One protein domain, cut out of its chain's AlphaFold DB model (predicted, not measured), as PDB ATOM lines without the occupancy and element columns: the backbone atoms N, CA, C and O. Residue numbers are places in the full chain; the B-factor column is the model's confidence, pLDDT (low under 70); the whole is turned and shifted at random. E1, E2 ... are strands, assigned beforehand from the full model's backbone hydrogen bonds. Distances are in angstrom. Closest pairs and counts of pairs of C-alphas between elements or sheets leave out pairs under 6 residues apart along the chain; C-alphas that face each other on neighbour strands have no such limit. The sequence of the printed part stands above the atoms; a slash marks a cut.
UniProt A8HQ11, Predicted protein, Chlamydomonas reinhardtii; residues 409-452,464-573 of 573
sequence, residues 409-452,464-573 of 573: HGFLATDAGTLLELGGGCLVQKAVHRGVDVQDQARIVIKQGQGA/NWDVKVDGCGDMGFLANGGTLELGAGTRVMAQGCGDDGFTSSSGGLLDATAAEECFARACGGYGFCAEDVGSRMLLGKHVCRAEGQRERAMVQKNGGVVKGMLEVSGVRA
ATOM      1  N   HIS A 409     148.767 153.936 129.233       97.06
ATOM      2  CA  HIS A 409     147.980 154.527 130.306       97.06
ATOM      3  C   HIS A 409     146.519 154.630 129.848       97.06
ATOM      4  O   HIS A 409     146.250 154.837 128.665       97.06
ATOM      5  N   GLY A 410     145.556 154.541 130.763       97.62
ATOM      6  CA  GLY A 410     144.161 154.829 130.417       97.62
ATOM      7  C   GLY A 410     143.939 156.327 130.189       97.62
ATOM      8  O   GLY A 410     143.659 156.775 129.074       97.62
ATOM      9  N   PHE A 411     144.113 157.098 131.261       98.56
ATOM     10  CA  PHE A 411     143.930 158.547 131.308       98.56
ATOM     11  C   PHE A 411     145.155 159.211 131.935       98.56
ATOM     12  O   PHE A 411     145.542 158.837 133.039       98.56
ATOM     13  N   LEU A 412     145.727 160.208 131.258       98.56
ATOM     14  CA  LEU A 412     146.872 160.975 131.744       98.56
ATOM     15  C   LEU A 412     146.602 162.480 131.652       98.56
ATOM     16  O   LEU A 412     146.223 162.988 130.594       98.56
ATOM     17  N   ALA A 413     146.847 163.197 132.745       98.56
ATOM     18  CA  ALA A 413     146.896 164.655 132.771       98.56
ATOM     19  C   ALA A 413     148.243 165.123 133.329       98.56
ATOM     20  O   ALA A 413     148.650 164.667 134.394       98.56
ATOM     21  N   THR A 414     148.915 166.032 132.624       98.00
ATOM     22  CA  THR A 414     150.229 166.570 133.014       98.00
ATOM     23  C   THR A 414     150.288 168.082 132.834       98.00
ATOM     24  O   THR A 414     149.489 168.660 132.097       98.00
ATOM     25  N   ASP A 415     151.248 168.706 133.506       97.06
ATOM     26  CA  ASP A 415     151.549 170.137 133.510       97.06
ATOM     27  C   ASP A 415     150.537 171.023 134.253       97.06
ATOM     28  O   ASP A 415     149.321 170.802 134.275       97.06
ATOM     29  N   ALA A 416     151.057 172.106 134.827       95.12
ATOM     30  CA  ALA A 416     150.256 173.083 135.543       95.12
ATOM     31  C   ALA A 416     149.219 173.753 134.624       95.12
ATOM     32  O   ALA A 416     149.490 174.108 133.477       95.12
ATOM     33  N   GLY A 417     148.015 173.972 135.160       94.94
ATOM     34  CA  GLY A 417     146.903 174.595 134.430       94.94
ATOM     35  C   GLY A 417     146.128 173.640 133.519       94.94
ATOM     36  O   GLY A 417     145.113 174.041 132.954       94.94
ATOM     37  N   THR A 418     146.562 172.386 133.403       98.12
ATOM     38  CA  THR A 418     145.859 171.341 132.662       98.12
ATOM     39  C   THR A 418     144.675 170.776 133.456       98.12
ATOM     40  O   THR A 418     144.797 170.495 134.654       98.12
ATOM     41  N   LEU A 419     143.544 170.544 132.777       98.38
ATOM     42  CA  LEU A 419     142.337 169.949 133.362       98.38
ATOM     43  C   LEU A 419     141.810 168.777 132.522       98.38
ATOM     44  O   LEU A 419     141.481 168.939 131.347       98.38
ATOM     45  N   LEU A 420     141.644 167.616 133.156       98.62
ATOM     46  CA  LEU A 420     140.883 166.487 132.617       98.62
ATOM     47  C   LEU A 420     139.630 166.255 133.457       98.62
ATOM     48  O   LEU A 420     139.714 165.911 134.635       98.62
ATOM     49  N   GLU A 421     138.461 166.382 132.848       98.25
ATOM     50  CA  GLU A 421     137.202 166.004 133.476       98.25
ATOM     51  C   GLU A 421     136.754 164.632 132.973       98.25
ATOM     52  O   GLU A 421     136.537 164.444 131.776       98.25
ATOM     53  N   LEU A 422     136.584 163.678 133.886       97.06
ATOM     54  CA  LEU A 422     136.040 162.356 133.586       97.06
ATOM     55  C   LEU A 422     134.596 162.284 134.085       97.06
ATOM     56  O   LEU A 422     134.331 162.363 135.280       97.06
ATOM     57  N   GLY A 423     133.652 162.142 133.166       90.62
ATOM     58  CA  GLY A 423     132.261 161.825 133.451       90.62
ATOM     59  C   GLY A 423     132.021 160.318 133.548       90.62
ATOM     60  O   GLY A 423     132.895 159.499 133.255       90.62
ATOM     61  N   GLY A 424     130.793 159.954 133.920       88.81
ATOM     62  CA  GLY A 424     130.412 158.560 134.120       88.81
ATOM     63  C   GLY A 424     130.565 157.659 132.887       88.81
ATOM     64  O   GLY A 424     130.444 158.090 131.733       88.81
ATOM     65  N   GLY A 425     130.804 156.374 133.148       89.19
ATOM     66  CA  GLY A 425     130.941 155.338 132.129       89.19
ATOM     67  C   GLY A 425     132.329 155.256 131.490       89.19
ATOM     68  O   GLY A 425     132.444 154.740 130.383       89.19
ATOM     69  N   CYS A 426     133.382 155.746 132.141       94.81
ATOM     70  CA  CYS A 426     134.747 155.541 131.668       94.81
ATOM     71  C   CYS A 426     135.302 154.193 132.155       94.81
ATOM     72  O   CYS A 426     135.182 153.837 133.329       94.81
ATOM     73  N   LEU A 427     135.933 153.442 131.255       95.06
ATOM     74  CA  LEU A 427     136.526 152.139 131.541       95.06
ATOM     75  C   LEU A 427     137.943 152.061 130.984       95.06
ATOM     76  O   LEU A 427     138.158 152.239 129.786       95.06
ATOM     77  N   VAL A 428     138.884 151.701 131.847       97.12
ATOM     78  CA  VAL A 428     140.234 151.291 131.469       97.12
ATOM     79  C   VAL A 428     140.341 149.789 131.655       97.12
ATOM     80  O   VAL A 428     140.023 149.277 132.724       97.12
ATOM     81  N   GLN A 429     140.778 149.079 130.621       95.75
ATOM     82  CA  GLN A 429     141.003 147.643 130.672       95.75
ATOM     83  C   GLN A 429     142.435 147.302 130.313       95.75
ATOM     84  O   GLN A 429     142.894 147.622 129.219       95.75
ATOM     85  N   LYS A 430     143.099 146.567 131.204       95.25
ATOM     86  CA  LYS A 430     144.435 145.998 130.981       95.25
ATOM     87  C   LYS A 430     145.471 147.044 130.567       95.25
ATOM     88  O   LYS A 430     146.266 146.768 129.671       95.25
ATOM     89  N   ALA A 431     145.448 148.224 131.189       96.06
ATOM     90  CA  ALA A 431     146.478 149.231 130.939       96.06
ATOM     91  C   ALA A 431     147.867 148.650 131.242       96.06
ATOM     92  O   ALA A 431     148.017 147.892 132.204       96.06
ATOM     93  N   VAL A 432     148.866 148.977 130.423       95.56
ATOM     94  CA  VAL A 432     150.219 148.420 130.581       95.56
ATOM     95  C   VAL A 432     150.848 148.912 131.875       95.56
ATOM     96  O   VAL A 432     151.400 148.097 132.603       95.56
ATOM     97  N   HIS A 433     150.702 150.201 132.175       94.81
ATOM     98  CA  HIS A 433     151.226 150.817 133.387       94.81
ATOM     99  C   HIS A 433     150.092 151.257 134.304       94.81
ATOM    100  O   HIS A 433     149.794 150.583 135.289       94.81
ATOM    101  N   ARG A 434     149.409 152.362 133.986       96.31
ATOM    102  CA  ARG A 434     148.500 153.017 134.943       96.31
ATOM    103  C   ARG A 434     147.102 153.226 134.385       96.31
ATOM    104  O   ARG A 434     146.913 153.477 133.196       96.31
ATOM    105  N   GLY A 435     146.105 153.141 135.260       97.62
ATOM    106  CA  GLY A 435     144.715 153.405 134.894       97.62
ATOM    107  C   GLY A 435     144.447 154.892 134.672       97.62
ATOM    108  O   GLY A 435     144.219 155.330 133.546       97.62
ATOM    109  N   VAL A 436     144.471 155.654 135.760       98.44
ATOM    110  CA  VAL A 436     144.291 157.110 135.803       98.44
ATOM    111  C   VAL A 436     145.515 157.719 136.470       98.44
ATOM    112  O   VAL A 436     145.849 157.331 137.586       98.44
ATOM    113  N   ASP A 437     146.164 158.673 135.812       98.38
ATOM    114  CA  ASP A 437     147.399 159.291 136.286       98.38
ATOM    115  C   ASP A 437     147.341 160.817 136.141       98.38
ATOM    116  O   ASP A 437     147.064 161.341 135.059       98.38
ATOM    117  N   VAL A 438     147.583 161.534 137.237       98.38
ATOM    118  CA  VAL A 438     147.694 162.994 137.254       98.38
ATOM    119  C   VAL A 438     149.056 163.425 137.776       98.38
ATOM    120  O   VAL A 438     149.458 163.049 138.880       98.38
ATOM    121  N   GLN A 439     149.742 164.248 136.985       97.88
ATOM    122  CA  GLN A 439     151.130 164.647 137.196       97.88
ATOM    123  C   GLN A 439     151.303 166.166 137.226       97.88
ATOM    124  O   GLN A 439     150.448 166.904 136.745       97.88
ATOM    125  N   ASP A 440     152.416 166.630 137.795       95.44
ATOM    126  CA  ASP A 440     152.968 167.974 137.574       95.44
ATOM    127  C   ASP A 440     151.968 169.128 137.752       95.44
ATOM    128  O   ASP A 440     151.855 170.021 136.915       95.44
ATOM    129  N   GLN A 441     151.239 169.121 138.873       96.69
ATOM    130  CA  GLN A 441     150.224 170.128 139.220       96.69
ATOM    131  C   GLN A 441     149.011 170.189 138.275       96.69
ATOM    132  O   GLN A 441     148.180 171.094 138.405       96.69
ATOM    133  N   ALA A 442     148.857 169.222 137.370       98.31
ATOM    134  CA  ALA A 442     147.622 169.035 136.624       98.31
ATOM    135  C   ALA A 442     146.478 168.619 137.556       98.31
ATOM    136  O   ALA A 442     146.677 168.198 138.706       98.31
ATOM    137  N   ARG A 443     145.249 168.710 137.040       98.56
ATOM    138  CA  ARG A 443     144.048 168.307 137.769       98.56
ATOM    139  C   ARG A 443     143.209 167.326 136.960       98.56
ATOM    140  O   ARG A 443     142.842 167.605 135.820       98.56
ATOM    141  N   ILE A 444     142.851 166.208 137.586       98.69
ATOM    142  CA  ILE A 444     141.794 165.310 137.118       98.69
ATOM    143  C   ILE A 444     140.602 165.457 138.059       98.69
ATOM    144  O   ILE A 444     140.748 165.318 139.272       98.69
ATOM    145  N   VAL A 445     139.421 165.710 137.499       98.31
ATOM    146  CA  VAL A 445     138.160 165.749 138.246       98.31
ATOM    147  C   VAL A 445     137.236 164.674 137.709       98.31
ATOM    148  O   VAL A 445     136.860 164.697 136.537       98.31
ATOM    149  N   ILE A 446     136.834 163.749 138.570       97.44
ATOM    150  CA  ILE A 446     135.820 162.753 138.246       97.44
ATOM    151  C   ILE A 446     134.464 163.313 138.674       97.44
ATOM    152  O   ILE A 446     134.308 163.764 139.806       97.44
ATOM    153  N   LYS A 447     133.480 163.317 137.774       94.12
ATOM    154  CA  LYS A 447     132.121 163.818 138.012       94.12
ATOM    155  C   LYS A 447     131.104 162.706 137.797       94.12
ATOM    156  O   LYS A 447     131.264 161.868 136.910       94.12
ATOM    157  N   GLN A 448     130.037 162.731 138.592       89.38
ATOM    158  CA  GLN A 448     128.952 161.765 138.474       89.38
ATOM    159  C   GLN A 448     128.304 161.878 137.089       89.38
ATOM    160  O   GLN A 448     127.961 162.973 136.633       89.38
ATOM    161  N   GLY A 449     128.127 160.746 136.409       73.12
ATOM    162  CA  GLY A 449     127.407 160.713 135.142       73.12
ATOM    163  C   GLY A 449     125.925 161.055 135.318       73.12
ATOM    164  O   GLY A 449     125.208 160.392 136.066       73.12
ATOM    165  N   GLN A 450     125.427 162.043 134.568       58.03
ATOM    166  CA  GLN A 450     123.989 162.290 134.416       58.03
ATOM    167  C   GLN A 450     123.378 161.237 133.475       58.03
ATOM    168  O   GLN A 450     123.068 161.519 132.323       58.03
ATOM    169  N   GLY A 451     123.260 159.981 133.910       50.09
ATOM    170  CA  GLY A 451     122.661 158.949 133.062       50.09
ATOM    171  C   GLY A 451     122.927 157.526 133.530       50.09
ATOM    172  O   GLY A 451     124.061 157.063 133.560       50.09
ATOM    173  N   ALA A 452     121.848 156.833 133.875       35.34
ATOM    174  CA  ALA A 452     121.817 155.457 134.337       35.34
ATOM    175  C   ALA A 452     122.535 154.462 133.401       35.34
ATOM    176  O   ALA A 452     122.299 154.441 132.197       35.34
ATOM    177  N   ASN A 464     127.010 150.198 138.673       82.00
ATOM    178  CA  ASN A 464     127.396 151.255 137.738       82.00
ATOM    179  C   ASN A 464     128.558 152.053 138.344       82.00
ATOM    180  O   ASN A 464     128.369 152.701 139.372       82.00
ATOM    181  N   TRP A 465     129.728 151.983 137.714       90.00
ATOM    182  CA  TRP A 465     130.909 152.775 138.058       90.00
ATOM    183  C   TRP A 465     131.015 153.969 137.112       90.00
ATOM    184  O   TRP A 465     130.844 153.809 135.900       90.00
ATOM    185  N   ASP A 466     131.321 155.149 137.651       93.69
ATOM    186  CA  ASP A 466     131.628 156.322 136.837       93.69
ATOM    187  C   ASP A 466     132.975 156.140 136.140       93.69
ATOM    188  O   ASP A 466     133.076 156.348 134.933       93.69
ATOM    189  N   VAL A 467     133.981 155.672 136.887       96.12
ATOM    190  CA  VAL A 467     135.288 155.287 136.348       96.12
ATOM    191  C   VAL A 467     135.692 153.929 136.911       96.12
ATOM    192  O   VAL A 467     135.790 153.754 138.126       96.12
ATOM    193  N   LYS A 468     135.942 152.959 136.029       96.50
ATOM    194  CA  LYS A 468     136.457 151.632 136.391       96.50
ATOM    195  C   LYS A 468     137.819 151.414 135.741       96.50
ATOM    196  O   LYS A 468     137.949 151.538 134.527       96.50
ATOM    197  N   VAL A 469     138.809 151.041 136.540       97.50
ATOM    198  CA  VAL A 469     140.098 150.518 136.084       97.50
ATOM    199  C   VAL A 469     140.109 149.024 136.375       97.50
ATOM    200  O   VAL A 469     140.019 148.618 137.532       97.50
ATOM    201  N   ASP A 470     140.159 148.208 135.327       95.62
ATOM    202  CA  ASP A 470     140.049 146.750 135.382       95.62
ATOM    203  C   ASP A 470     141.277 146.096 134.741       95.62
ATOM    204  O   ASP A 470     141.378 145.939 133.520       95.62
ATOM    205  N   GLY A 471     142.234 145.734 135.590       90.31
ATOM    206  CA  GLY A 471     143.554 145.273 135.192       90.31
ATOM    207  C   GLY A 471     144.445 146.440 134.782       90.31
ATOM    208  O   GLY A 471     144.208 147.091 133.767       90.31
ATOM    209  N   CYS A 472     145.496 146.682 135.549       93.75
ATOM    210  CA  CYS A 472     146.581 147.578 135.170       93.75
ATOM    211  C   CYS A 472     147.914 146.975 135.628       93.75
ATOM    212  O   CYS A 472     147.912 146.204 136.590       93.75
ATOM    213  N   GLY A 473     149.017 147.236 134.923       91.50
ATOM    214  CA  GLY A 473     150.316 146.652 135.284       91.50
ATOM    215  C   GLY A 473     150.855 147.162 136.616       91.50
ATOM    216  O   GLY A 473     151.368 146.360 137.386       91.50
ATOM    217  N   ASP A 474     150.624 148.442 136.907       94.88
ATOM    218  CA  ASP A 474     151.127 149.124 138.096       94.88
ATOM    219  C   ASP A 474     149.931 149.615 138.941       94.88
ATOM    220  O   ASP A 474     149.289 148.829 139.642       94.88
ATOM    221  N   MET A 475     149.572 150.902 138.845       95.50
ATOM    222  CA  MET A 475     148.617 151.572 139.738       95.50
ATOM    223  C   MET A 475     147.279 151.904 139.075       95.50
ATOM    224  O   MET A 475     147.222 152.366 137.930       95.50
ATOM    225  N   GLY A 476     146.189 151.721 139.825       97.50
ATOM    226  CA  GLY A 476     144.834 152.006 139.356       97.50
ATOM    227  C   GLY A 476     144.591 153.498 139.160       97.50
ATOM    228  O   GLY A 476     144.380 153.953 138.037       97.50
ATOM    229  N   PHE A 477     144.647 154.254 140.254       98.38
ATOM    230  CA  PHE A 477     144.536 155.710 140.281       98.38
ATOM    231  C   PHE A 477     145.763 156.297 140.969       98.38
ATOM    232  O   PHE A 477     146.054 155.930 142.104       98.38
ATOM    233  N   LEU A 478     146.445 157.229 140.317       98.25
ATOM    234  CA  LEU A 478     147.648 157.868 140.829       98.25
ATOM    235  C   LEU A 478     147.525 159.391 140.785       98.25
ATOM    236  O   LEU A 478     147.244 159.965 139.735       98.25
ATOM    237  N   ALA A 479     147.810 160.031 141.917       98.06
ATOM    238  CA  ALA A 479     148.087 161.459 142.012       98.06
ATOM    239  C   ALA A 479     149.561 161.692 142.358       98.06
ATOM    240  O   ALA A 479     149.939 161.598 143.526       98.06
ATOM    241  N   ASN A 480     150.379 162.001 141.351       97.31
ATOM    242  CA  ASN A 480     151.828 162.173 141.452       97.31
ATOM    243  C   ASN A 480     152.210 163.652 141.281       97.31
ATOM    244  O   ASN A 480     152.404 164.128 140.170       97.31
ATOM    245  N   GLY A 481     152.233 164.428 142.363       96.31
ATOM    246  CA  GLY A 481     152.423 165.889 142.294       96.31
ATOM    247  C   GLY A 481     151.259 166.672 141.654       96.31
ATOM    248  O   GLY A 481     151.273 167.904 141.648       96.31
ATOM    249  N   GLY A 482     150.237 165.982 141.140       97.88
ATOM    250  CA  GLY A 482     148.973 166.543 140.658       97.88
ATOM    251  C   GLY A 482     147.810 166.363 141.640       97.88
ATOM    252  O   GLY A 482     147.976 165.845 142.746       97.88
ATOM    253  N   THR A 483     146.611 166.793 141.238       98.56
ATOM    254  CA  THR A 483     145.380 166.654 142.040       98.56
ATOM    255  C   THR A 483     144.360 165.757 141.349       98.56
ATOM    256  O   THR A 483     143.902 166.069 140.251       98.56
ATOM    257  N   LEU A 484     143.965 164.673 142.015       98.56
ATOM    258  CA  LEU A 484     142.857 163.807 141.627       98.56
ATOM    259  C   LEU A 484     141.681 164.044 142.578       98.56
ATOM    260  O   LEU A 484     141.759 163.717 143.760       98.56
ATOM    261  N   GLU A 485     140.591 164.590 142.055       98.19
ATOM    262  CA  GLU A 485     139.386 164.912 142.819       98.19
ATOM    263  C   GLU A 485     138.222 164.021 142.389       98.19
ATOM    264  O   GLU A 485     137.848 163.976 141.213       98.19
ATOM    265  N   LEU A 486     137.625 163.325 143.351       96.94
ATOM    266  CA  LEU A 486     136.412 162.543 143.165       96.94
ATOM    267  C   LEU A 486     135.213 163.391 143.594       96.94
ATOM    268  O   LEU A 486     134.971 163.609 144.783       96.94
ATOM    269  N   GLY A 487     134.473 163.892 142.610       94.19
ATOM    270  CA  GLY A 487     133.345 164.787 142.825       94.19
ATOM    271  C   GLY A 487     132.176 164.138 143.568       94.19
ATOM    272  O   GLY A 487     132.087 162.916 143.720       94.19
ATOM    273  N   ALA A 488     131.240 164.983 143.997       92.50
ATOM    274  CA  ALA A 488     130.038 164.560 144.705       92.50
ATOM    275  C   ALA A 488     129.268 163.463 143.949       92.50
ATOM    276  O   ALA A 488     128.993 163.608 142.758       92.50
ATOM    277  N   GLY A 489     128.910 162.382 144.647       90.94
ATOM    278  CA  GLY A 489     128.088 161.307 144.075       90.94
ATOM    279  C   GLY A 489     128.835 160.344 143.144       90.94
ATOM    280  O   GLY A 489     128.197 159.528 142.484       90.94
ATOM    281  N   THR A 490     130.165 160.447 143.050       94.12
ATOM    282  CA  THR A 490     130.954 159.601 142.145       94.12
ATOM    283  C   THR A 490     131.243 158.221 142.712       94.12
ATOM    284  O   THR A 490     131.492 158.059 143.907       94.12
ATOM    285  N   ARG A 491     131.270 157.221 141.830       94.38
ATOM    286  CA  ARG A 491     131.680 155.851 142.141       94.38
ATOM    287  C   ARG A 491     132.860 155.451 141.282       94.38
ATOM    288  O   ARG A 491     132.736 155.357 140.060       94.38
ATOM    289  N   VAL A 492     133.985 155.140 141.911       96.31
ATOM    290  CA  VAL A 492     135.206 154.722 141.213       96.31
ATOM    291  C   VAL A 492     135.727 153.384 141.719       96.31
ATOM    292  O   VAL A 492     135.645 153.078 142.909       96.31
ATOM    293  N   MET A 493     136.279 152.582 140.812       96.38
ATOM    294  CA  MET A 493     136.824 151.264 141.132       96.38
ATOM    295  C   MET A 493     138.198 151.060 140.506       96.38
ATOM    296  O   MET A 493     138.355 151.244 139.302       96.38
ATOM    297  N   ALA A 494     139.144 150.579 141.310       97.31
ATOM    298  CA  ALA A 494     140.371 149.937 140.851       97.31
ATOM    299  C   ALA A 494     140.285 148.440 141.151       97.31
ATOM    300  O   ALA A 494     140.113 148.040 142.304       97.31
ATOM    301  N   GLN A 495     140.382 147.605 140.121       95.69
ATOM    302  CA  GLN A 495     140.280 146.160 140.242       95.69
ATOM    303  C   GLN A 495     141.448 145.473 139.539       95.69
ATOM    304  O   GLN A 495     141.703 145.729 138.366       95.69
ATOM    305  N   GLY A 496     142.109 144.544 140.233       94.56
ATOM    306  CA  GLY A 496     143.109 143.670 139.614       94.56
ATOM    307  C   GLY A 496     144.355 144.395 139.105       94.56
ATOM    308  O   GLY A 496     144.930 143.966 138.107       94.56
ATOM    309  N   CYS A 497     144.739 145.504 139.736       96.19
ATOM    310  CA  CYS A 497     145.978 146.210 139.413       96.19
ATOM    311  C   CYS A 497     147.203 145.495 139.996       96.19
ATOM    312  O   CYS A 497     147.086 144.836 141.030       96.19
ATOM    313  N   GLY A 498     148.344 145.567 139.308       92.50
ATOM    314  CA  GLY A 498     149.554 144.834 139.683       92.50
ATOM    315  C   GLY A 498     150.158 145.311 140.997       92.50
ATOM    316  O   GLY A 498     150.519 144.470 141.818       92.50
ATOM    317  N   ASP A 499     150.123 146.619 141.237       94.12
ATOM    318  CA  ASP A 499     150.544 147.251 142.483       94.12
ATOM    319  C   ASP A 499     149.312 147.788 143.228       94.12
ATOM    320  O   ASP A 499     148.463 147.017 143.690       94.12
ATOM    321  N   ASP A 500     149.183 149.107 143.345       95.38
ATOM    322  CA  ASP A 500     148.223 149.745 144.235       95.38
ATOM    323  C   ASP A 500     146.908 150.116 143.536       95.38
ATOM    324  O   ASP A 500     146.855 150.455 142.353       95.38
ATOM    325  N   GLY A 501     145.804 150.085 144.287       96.75
ATOM    326  CA  GLY A 501     144.507 150.562 143.808       96.75
ATOM    327  C   GLY A 501     144.475 152.081 143.638       96.75
ATOM    328  O   GLY A 501     144.207 152.576 142.544       96.75
ATOM    329  N   PHE A 502     144.746 152.809 144.721       97.75
ATOM    330  CA  PHE A 502     144.749 154.272 144.774       97.75
ATOM    331  C   PHE A 502     146.021 154.771 145.452       97.75
ATOM    332  O   PHE A 502     146.279 154.411 146.601       97.75
ATOM    333  N   THR A 503     146.757 155.656 144.787       97.62
ATOM    334  CA  THR A 503     148.046 156.154 145.266       97.62
ATOM    335  C   THR A 503     148.137 157.671 145.172       97.62
ATOM    336  O   THR A 503     147.700 158.289 144.204       97.62
ATOM    337  N   SER A 504     148.726 158.278 146.198       97.25
ATOM    338  CA  SER A 504     149.147 159.677 146.217       97.25
ATOM    339  C   SER A 504     150.647 159.727 146.505       97.25
ATOM    340  O   SER A 504     151.078 159.183 147.520       97.25
ATOM    341  N   SER A 505     151.429 160.350 145.625       97.00
ATOM    342  CA  SER A 505     152.895 160.417 145.702       97.00
ATOM    343  C   SER A 505     153.436 161.780 145.253       97.00
ATOM    344  O   SER A 505     152.712 162.596 144.674       97.00
ATOM    345  N   SER A 506     154.710 162.053 145.557       95.50
ATOM    346  CA  SER A 506     155.439 163.270 145.151       95.50
ATOM    347  C   SER A 506     154.701 164.592 145.418       95.50
ATOM    348  O   SER A 506     154.722 165.509 144.599       95.50
ATOM    349  N   GLY A 507     154.005 164.708 146.552       94.81
ATOM    350  CA  GLY A 507     153.234 165.908 146.893       94.81
ATOM    351  C   GLY A 507     151.836 165.972 146.272       94.81
ATOM    352  O   GLY A 507     151.157 166.993 146.396       94.81
ATOM    353  N   GLY A 508     151.393 164.901 145.613       97.50
ATOM    354  CA  GLY A 508     150.080 164.819 144.989       97.50
ATOM    355  C   GLY A 508     148.938 164.801 146.003       97.50
ATOM    356  O   GLY A 508     149.111 164.469 147.177       97.50
ATOM    357  N   LEU A 509     147.739 165.141 145.541       98.06
ATOM    358  CA  LEU A 509     146.517 165.120 146.340       98.06
ATOM    359  C   LEU A 509     145.498 164.176 145.708       98.06
ATOM    360  O   LEU A 509     145.092 164.386 144.569       98.06
ATOM    361  N   LEU A 510     145.042 163.189 146.474       98.00
ATOM    362  CA  LEU A 510     143.858 162.400 146.151       98.00
ATOM    363  C   LEU A 510     142.731 162.787 147.110       98.00
ATOM    364  O   LEU A 510     142.806 162.500 148.305       98.00
ATOM    365  N   ASP A 511     141.696 163.440 146.592       97.56
ATOM    366  CA  ASP A 511     140.525 163.853 147.364       97.56
ATOM    367  C   ASP A 511     139.300 163.014 146.992       97.56
ATOM    368  O   ASP A 511     138.730 163.143 145.913       97.56
ATOM    369  N   ALA A 512     138.906 162.144 147.915       95.88
ATOM    370  CA  ALA A 512     137.741 161.275 147.850       95.88
ATOM    371  C   ALA A 512     136.678 161.655 148.896       95.88
ATOM    372  O   ALA A 512     135.836 160.830 149.254       95.88
ATOM    373  N   THR A 513     136.720 162.873 149.446       94.94
ATOM    374  CA  THR A 513     135.821 163.280 150.539       94.94
ATOM    375  C   THR A 513     134.362 163.393 150.113       94.94
ATOM    376  O   THR A 513     133.478 163.102 150.919       94.94
ATOM    377  N   ALA A 514     134.117 163.785 148.862       93.50
ATOM    378  CA  ALA A 514     132.783 163.968 148.298       93.50
ATOM    379  C   ALA A 514     132.258 162.739 147.530       93.50
ATOM    380  O   ALA A 514     131.083 162.714 147.162       93.50
ATOM    381  N   ALA A 515     133.092 161.725 147.285       93.69
ATOM    382  CA  ALA A 515     132.683 160.545 146.527       93.69
ATOM    383  C   ALA A 515     131.531 159.780 147.209       93.69
ATOM    384  O   ALA A 515     131.345 159.840 148.424       93.69
ATOM    385  N   GLU A 516     130.751 159.051 146.410       93.25
ATOM    386  CA  GLU A 516     129.769 158.075 146.900       93.25
ATOM    387  C   GLU A 516     130.455 156.743 147.228       93.25
ATOM    388  O   GLU A 516     130.159 156.134 148.253       93.25
ATOM    389  N   GLU A 517     131.388 156.297 146.379       92.62
ATOM    390  CA  GLU A 517     132.113 155.036 146.569       92.62
ATOM    391  C   GLU A 517     133.502 155.080 145.901       92.62
ATOM    392  O   GLU A 517     133.632 155.426 144.729       92.62
ATOM    393  N   CYS A 518     134.550 154.670 146.615       94.12
ATOM    394  CA  CYS A 518     135.899 154.440 146.072       94.12
ATOM    395  C   CYS A 518     136.350 153.036 146.465       94.12
ATOM    396  O   CYS A 518     136.595 152.761 147.638       94.12
ATOM    397  N   PHE A 519     136.447 152.123 145.503       95.38
ATOM    398  CA  PHE A 519     136.646 150.710 145.813       95.38
ATOM    399  C   PHE A 519     137.908 150.136 145.174       95.38
ATOM    400  O   PHE A 519     138.038 150.091 143.952       95.38
ATOM    401  N   ALA A 520     138.829 149.659 146.011       96.12
ATOM    402  CA  ALA A 520     140.007 148.914 145.585       96.12
ATOM    403  C   ALA A 520     139.773 147.417 145.795       96.12
ATOM    404  O   ALA A 520     139.536 146.970 146.925       96.12
ATOM    405  N   ARG A 521     139.897 146.611 144.740       94.56
ATOM    406  CA  ARG A 521     139.646 145.169 144.811       94.56
ATOM    407  C   ARG A 521     140.753 144.346 144.170       94.56
ATOM    408  O   ARG A 521     140.993 144.452 142.972       94.56
ATOM    409  N   ALA A 522     141.311 143.422 144.947       93.25
ATOM    410  CA  ALA A 522     142.263 142.422 144.472       93.25
ATOM    411  C   ALA A 522     143.465 143.017 143.714       93.25
ATOM    412  O   ALA A 522     143.860 142.473 142.684       93.25
ATOM    413  N   CYS A 523     144.017 144.132 144.199       93.69
ATOM    414  CA  CYS A 523     145.277 144.666 143.689       93.69
ATOM    415  C   CYS A 523     146.462 143.918 144.334       93.69
ATOM    416  O   CYS A 523     146.334 143.322 145.415       93.69
ATOM    417  N   GLY A 524     147.593 143.874 143.631       90.12
ATOM    418  CA  GLY A 524     148.764 143.092 144.025       90.12
ATOM    419  C   GLY A 524     149.629 143.738 145.109       90.12
ATOM    420  O   GLY A 524     150.377 143.015 145.764       90.12
ATOM    421  N   GLY A 525     149.473 145.038 145.346       91.56
ATOM    422  CA  GLY A 525     150.055 145.794 146.451       91.56
ATOM    423  C   GLY A 525     148.996 146.188 147.483       91.56
ATOM    424  O   GLY A 525     148.370 145.337 148.135       91.56
ATOM    425  N   TYR A 526     148.803 147.495 147.640       92.75
ATOM    426  CA  TYR A 526     147.888 148.114 148.590       92.75
ATOM    427  C   TYR A 526     146.547 148.497 147.961       92.75
ATOM    428  O   TYR A 526     146.445 148.861 146.792       92.75
ATOM    429  N   GLY A 527     145.487 148.512 148.770       93.38
ATOM    430  CA  GLY A 527     144.238 149.154 148.351       93.38
ATOM    431  C   GLY A 527     144.423 150.664 148.176       93.38
ATOM    432  O   GLY A 527     144.075 151.215 147.135       93.38
ATOM    433  N   PHE A 528     144.996 151.302 149.200       96.06
ATOM    434  CA  PHE A 528     145.215 152.745 149.289       96.06
ATOM    435  C   PHE A 528     146.619 153.045 149.831       96.06
ATOM    436  O   PHE A 528     146.997 152.538 150.890       96.06
ATOM    437  N   CYS A 529     147.372 153.894 149.139       95.62
ATOM    438  CA  CYS A 529     148.756 154.223 149.461       95.62
ATOM    439  C   CYS A 529     148.985 155.743 149.428       95.62
ATOM    440  O   CYS A 529     148.615 156.420 148.470       95.62
ATOM    441  N   ALA A 530     149.590 156.299 150.479       95.69
ATOM    442  CA  ALA A 530     150.086 157.676 150.481       95.69
ATOM    443  C   ALA A 530     151.593 157.672 150.757       95.69
ATOM    444  O   ALA A 530     152.025 157.193 151.810       95.69
ATOM    445  N   GLU A 531     152.373 158.205 149.820       93.56
ATOM    446  CA  GLU A 531     153.834 158.138 149.803       93.56
ATOM    447  C   GLU A 531     154.462 159.524 149.861       93.56
ATOM    448  O   GLU A 531     154.070 160.412 149.120       93.56
ATOM    449  N   ASP A 532     155.491 159.679 150.685       92.50
ATOM    450  CA  ASP A 532     156.350 160.864 150.770       92.50
ATOM    451  C   ASP A 532     155.722 162.104 151.414       92.50
ATOM    452  O   ASP A 532     154.505 162.301 151.496       92.50
ATOM    453  N   VAL A 533     156.606 162.969 151.906       87.56
ATOM    454  CA  VAL A 533     156.233 164.224 152.552       87.56
ATOM    455  C   VAL A 533     155.506 165.120 151.551       87.56
ATOM    456  O   VAL A 533     156.026 165.447 150.489       87.56
ATOM    457  N   GLY A 534     154.306 165.557 151.928       90.31
ATOM    458  CA  GLY A 534     153.468 166.453 151.128       90.31
ATOM    459  C   GLY A 534     152.334 165.743 150.390       90.31
ATOM    460  O   GLY A 534     151.325 166.390 150.096       90.31
ATOM    461  N   SER A 535     152.445 164.434 150.164       96.12
ATOM    462  CA  SER A 535     151.378 163.648 149.545       96.12
ATOM    463  C   SER A 535     150.227 163.439 150.516       96.12
ATOM    464  O   SER A 535     150.418 163.156 151.707       96.12
ATOM    465  N   ARG A 536     149.007 163.627 150.016       96.62
ATOM    466  CA  ARG A 536     147.801 163.662 150.839       96.62
ATOM    467  C   ARG A 536     146.686 162.859 150.206       96.62
ATOM    468  O   ARG A 536     146.341 163.047 149.045       96.62
ATOM    469  N   MET A 537     146.051 162.049 151.035       96.50
ATOM    470  CA  MET A 537     144.846 161.319 150.690       96.50
ATOM    471  C   MET A 537     143.730 161.703 151.658       96.50
ATOM    472  O   MET A 537     143.852 161.522 152.872       96.50
ATOM    473  N   LEU A 538     142.652 162.268 151.129       95.69
ATOM    474  CA  LEU A 538     141.486 162.689 151.897       95.69
ATOM    475  C   LEU A 538     140.340 161.729 151.587       95.69
ATOM    476  O   LEU A 538     139.839 161.701 150.472       95.69
ATOM    477  N   LEU A 539     139.946 160.912 152.558       93.50
ATOM    478  CA  LEU A 539     138.929 159.878 152.393       93.50
ATOM    479  C   LEU A 539     137.632 160.293 153.089       93.50
ATOM    480  O   LEU A 539     137.636 160.652 154.271       93.50
ATOM    481  N   GLY A 540     136.512 160.202 152.373       86.19
ATOM    482  CA  GLY A 540     135.185 160.369 152.957       86.19
ATOM    483  C   GLY A 540     134.871 159.271 153.981       86.19
ATOM    484  O   GLY A 540     135.364 158.143 153.898       86.19
ATOM    485  N   LYS A 541     134.040 159.586 154.977       81.00
ATOM    486  CA  LYS A 541     133.667 158.633 156.031       81.00
ATOM    487  C   LYS A 541     132.801 157.508 155.445       81.00
ATOM    488  O   LYS A 541     131.695 157.783 154.998       81.00
ATOM    489  N   HIS A 542     133.281 156.261 155.503       76.81
ATOM    490  CA  HIS A 542     132.619 155.071 154.929       76.81
ATOM    491  C   HIS A 542     132.443 155.103 153.400       76.81
ATOM    492  O   HIS A 542     131.590 154.406 152.864       76.81
ATOM    493  N   VAL A 543     133.245 155.908 152.700       86.62
ATOM    494  CA  VAL A 543     133.172 156.039 151.236       86.62
ATOM    495  C   VAL A 543     134.150 155.088 150.552       86.62
ATOM    496  O   VAL A 543     133.818 154.449 149.551       86.62
ATOM    497  N   CYS A 544     135.363 154.975 151.099       92.75
ATOM    498  CA  CYS A 544     136.393 154.124 150.521       92.75
ATOM    499  C   CYS A 544     136.432 152.743 151.166       92.75
ATOM    500  O   CYS A 544     136.389 152.605 152.394       92.75
ATOM    501  N   ARG A 545     136.593 151.724 150.322       93.56
ATOM    502  CA  ARG A 545     136.703 150.325 150.729       93.56
ATOM    503  C   ARG A 545     137.852 149.630 150.012       93.56
ATOM    504  O   ARG A 545     138.099 149.871 148.832       93.56
ATOM    505  N   ALA A 546     138.521 148.722 150.713       92.38
ATOM    506  CA  ALA A 546     139.497 147.811 150.122       92.38
ATOM    507  C   ALA A 546     139.138 146.351 150.427       92.38
ATOM    508  O   ALA A 546     138.823 146.011 151.570       92.38
ATOM    509  N   GLU A 547     139.211 145.485 149.416       91.81
ATOM    510  CA  GLU A 547     138.908 144.056 149.550       91.81
ATOM    511  C   GLU A 547     139.902 143.172 148.792       91.81
ATOM    512  O   GLU A 547     140.212 143.416 147.625       91.81
ATOM    513  N   GLY A 548     140.369 142.102 149.445       87.12
ATOM    514  CA  GLY A 548     141.176 141.061 148.804       87.12
ATOM    515  C   GLY A 548     142.554 141.514 148.317       87.12
ATOM    516  O   GLY A 548     143.102 140.873 147.424       87.12
ATOM    517  N   GLN A 549     143.084 142.606 148.870       88.12
ATOM    518  CA  GLN A 549     144.430 143.107 148.575       88.12
ATOM    519  C   GLN A 549     145.486 142.088 149.006       88.12
ATOM    520  O   GLN A 549     145.301 141.416 150.025       88.12
ATOM    521  N   ARG A 550     146.571 141.963 148.233       82.00
ATOM    522  CA  ARG A 550     147.636 140.992 148.526       82.00
ATOM    523  C   ARG A 550     148.512 141.424 149.697       82.00
ATOM    524  O   ARG A 550     148.912 140.561 150.472       82.00
ATOM    525  N   GLU A 551     148.802 142.718 149.832       84.50
ATOM    526  CA  GLU A 551     149.595 143.215 150.958       84.50
ATOM    527  C   GLU A 551     148.710 143.739 152.087       84.50
ATOM    528  O   GLU A 551     148.543 143.082 153.115       84.50
ATOM    529  N   ARG A 552     148.154 144.947 151.935       86.19
ATOM    530  CA  ARG A 552     147.307 145.582 152.957       86.19
ATOM    531  C   ARG A 552     146.221 146.438 152.327       86.19
ATOM    532  O   ARG A 552     146.342 146.938 151.217       86.19
ATOM    533  N   ALA A 553     145.158 146.669 153.088       85.62
ATOM    534  CA  ALA A 553     144.096 147.578 152.677       85.62
ATOM    535  C   ALA A 553     144.577 149.034 152.541       85.62
ATOM    536  O   ALA A 553     144.158 149.722 151.615       85.62
ATOM    537  N   MET A 554     145.462 149.481 153.439       88.69
ATOM    538  CA  MET A 554     145.981 150.849 153.472       88.69
ATOM    539  C   MET A 554     147.427 150.894 153.967       88.69
ATOM    540  O   MET A 554     147.789 150.123 154.863       88.69
ATOM    541  N   VAL A 555     148.218 151.837 153.454       90.31
ATOM    542  CA  VAL A 555     149.558 152.152 153.963       90.31
ATOM    543  C   VAL A 555     149.866 153.654 153.888       90.31
ATOM    544  O   VAL A 555     149.386 154.367 153.010       90.31
ATOM    545  N   GLN A 556     150.685 154.122 154.831       89.38
ATOM    546  CA  GLN A 556     151.340 155.433 154.818       89.38
ATOM    547  C   GLN A 556     152.852 155.203 154.791       89.38
ATOM    548  O   GLN A 556     153.370 154.480 155.647       89.38
ATOM    549  N   LYS A 557     153.556 155.802 153.828       87.31
ATOM    550  CA  LYS A 557     155.014 155.693 153.680       87.31
ATOM    551  C   LYS A 557     155.657 157.075 153.692       87.31
ATOM    552  O   LYS A 557     155.059 158.043 153.232       87.31
ATOM    553  N   ASN A 558     156.887 157.161 154.201       87.44
ATOM    554  CA  ASN A 558     157.770 158.328 154.067       87.44
ATOM    555  C   ASN A 558     157.147 159.692 154.444       87.44
ATOM    556  O   ASN A 558     157.521 160.720 153.891       87.44
ATOM    557  N   GLY A 559     156.202 159.720 155.389       85.88
ATOM    558  CA  GLY A 559     155.538 160.959 155.818       85.88
ATOM    559  C   GLY A 559     154.304 161.367 155.003       85.88
ATOM    560  O   GLY A 559     153.782 162.459 155.232       85.88
ATOM    561  N   GLY A 560     153.811 160.506 154.109       89.69
ATOM    562  CA  GLY A 560     152.517 160.673 153.449       89.69
ATOM    563  C   GLY A 560     151.359 160.674 154.449       89.69
ATOM    564  O   GLY A 560     151.389 159.990 155.475       89.69
ATOM    565  N   VAL A 561     150.320 161.459 154.161       91.81
ATOM    566  CA  VAL A 561     149.216 161.703 155.100       91.81
ATOM    567  C   VAL A 561     147.904 161.172 154.542       91.81
ATOM    568  O   VAL A 561     147.449 161.612 153.489       91.81
ATOM    569  N   VAL A 562     147.231 160.305 155.302       91.12
ATOM    570  CA  VAL A 562     145.831 159.931 155.040       91.12
ATOM    571  C   VAL A 562     144.940 160.540 156.117       91.12
ATOM    572  O   VAL A 562     145.184 160.343 157.308       91.12
ATOM    573  N   LYS A 563     143.898 161.266 155.709       89.75
ATOM    574  CA  LYS A 563     142.840 161.773 156.592       89.75
ATOM    575  C   LYS A 563     141.512 161.144 156.196       89.75
ATOM    576  O   LYS A 563     141.098 161.297 155.058       89.75
ATOM    577  N   GLY A 564     140.834 160.483 157.130       85.12
ATOM    578  CA  GLY A 564     139.542 159.833 156.889       85.12
ATOM    579  C   GLY A 564     139.492 158.415 157.454       85.12
ATOM    580  O   GLY A 564     140.366 158.024 158.226       85.12
ATOM    581  N   MET A 565     138.458 157.654 157.089       80.75
ATOM    582  CA  MET A 565     138.291 156.254 157.503       80.75
ATOM    583  C   MET A 565     138.145 155.352 156.282       80.75
ATOM    584  O   MET A 565     137.345 155.646 155.397       80.75
ATOM    585  N   LEU A 566     138.876 154.237 156.280       83.62
ATOM    586  CA  LEU A 566     138.760 153.186 155.276       83.62
ATOM    587  C   LEU A 566     137.959 152.008 155.837       83.62
ATOM    588  O   LEU A 566     138.273 151.506 156.917       83.62
ATOM    589  N   GLU A 567     136.962 151.534 155.094       79.50
ATOM    590  CA  GLU A 567     136.310 150.263 155.400       79.50
ATOM    591  C   GLU A 567     137.150 149.104 154.845       79.50
ATOM    592  O   GLU A 567     137.444 149.029 153.650       79.50
ATOM    593  N   VAL A 568     137.558 148.186 155.719       75.25
ATOM    594  CA  VAL A 568     138.373 147.028 155.340       75.25
ATOM    595  C   VAL A 568     137.535 145.769 155.480       75.25
ATOM    596  O   VAL A 568     137.024 145.473 156.557       75.25
ATOM    597  N   SER A 569     137.401 145.003 154.399       67.69
ATOM    598  CA  SER A 569     136.728 143.702 154.425       67.69
ATOM    599  C   SER A 569     137.625 142.638 153.799       67.69
ATOM    600  O   SER A 569     138.050 142.776 152.656       67.69
ATOM    601  N   GLY A 570     137.902 141.563 154.542       58.16
ATOM    602  CA  GLY A 570     138.536 140.357 154.001       58.16
ATOM    603  C   GLY A 570     139.993 140.517 153.551       58.16
ATOM    604  O   GLY A 570     140.310 140.224 152.397       58.16
ATOM    605  N   VAL A 571     140.892 140.933 154.452       50.69
ATOM    606  CA  VAL A 571     142.342 140.759 154.238       50.69
ATOM    607  C   VAL A 571     142.609 139.254 154.155       50.69
ATOM    608  O   VAL A 571     142.298 138.527 155.099       50.69
ATOM    609  N   ARG A 572     143.115 138.764 153.018       45.31
ATOM    610  CA  ARG A 572     143.598 137.380 152.938       45.31
ATOM    611  C   ARG A 572     144.887 137.317 153.757       45.31
ATOM    612  O   ARG A 572     145.825 138.035 153.433       45.31
ATOM    613  N   ALA A 573     144.851 136.545 154.842       34.12
ATOM    614  CA  ALA A 573     146.001 136.271 155.699       34.12
ATOM    615  C   ALA A 573     147.095 135.500 154.953       34.12
ATOM    616  O   ALA A 573     146.729 134.688 154.066       34.12
TER     617      ALA A 573
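This is residues 409 to 452 and 464 to 573 of the 573 residues of the protein "Predicted protein" of Chlamydomonas reinhardtii (UniProt A8HQ11). The chain winds in six stacked turns, a solenoid of three strands to a turn, and like strands of successive turns line up as three parallel six-stranded sheets round the winding. In cross-section the sheets make a rough triangle, each turn running from E1's sheet to E2's sheet to E3's sheet. Printed are 154 residues with 18 named strands, E1 to E18 in order, and no named helix; the class is all strand. The sheets run E1 E4 E7 E10 E13 E16, E2 E5 E8 E11 E14 E17, and E3 E6 E9 E12 E15 E18. The whole is compact, with a radius of gyration of the C-alphas of 13.6 A and spans of 42 by 38 by 31 A.

Find C-alpha 409 at (147.980, 154.527, 130.306), where E1, residues 409 to 413, begins; its sheet goes on with E4 at 434 to 439, E7 at 477 to 480, E10 at 502 to 505, E13 at 526 to 531 and E16 at 552 to 557. The second sheet has E2 at 419 to 422, E5 at 443 to 446, E8 at 483 to 486, E11 at 509 to 512, E14 at 536 to 539 and E17 at 561 to 563. The third has E3 at 426 to 431, E6 at 467 to 472, E9 at 491 to 497, 17.5 A long, E12 at 517 to 521, E15 at 544 to 547, and E18 at 566 to 569, ending at C-alpha 569, (136.728, 143.702, 154.425).

In the first sheet, look at parallel E1 and E4, at 14 degrees, with N 437 and O 411 2.8 A apart. The first and second sheets form a sandwich, two sheets face to face, 9.0 A centre to centre where they face each other, their best planes 27 degrees apart. Between them, the closest C-alphas of E7 and E11, Ala 479 and Leu 509, are 5.9 A apart. In the second sheet, E8 and E11 are parallel at 3 degrees, with N 511 and O 484 2.8 A apart. In the third, E6 and E9 are parallel at 4 degrees, with N 469 and O 493 2.8 A apart. Look from the third sheet to the first at E12 and E13, whose closest C-alphas, Ala 520 and Gly 527, are 5.1 A apart. E17 runs on into E18 across a break of 2 residues, at 84 degrees.

The two C-alphas farthest apart, Gly 417 and Ala 573, are 43.8 A apart. Residues 453 to 463 are not printed; C-alphas 452 and 464 are 7.8 A apart across this cut. The links printed whole are tight. Confidence is under 70 at residues 450 to 452 and 569 to 573.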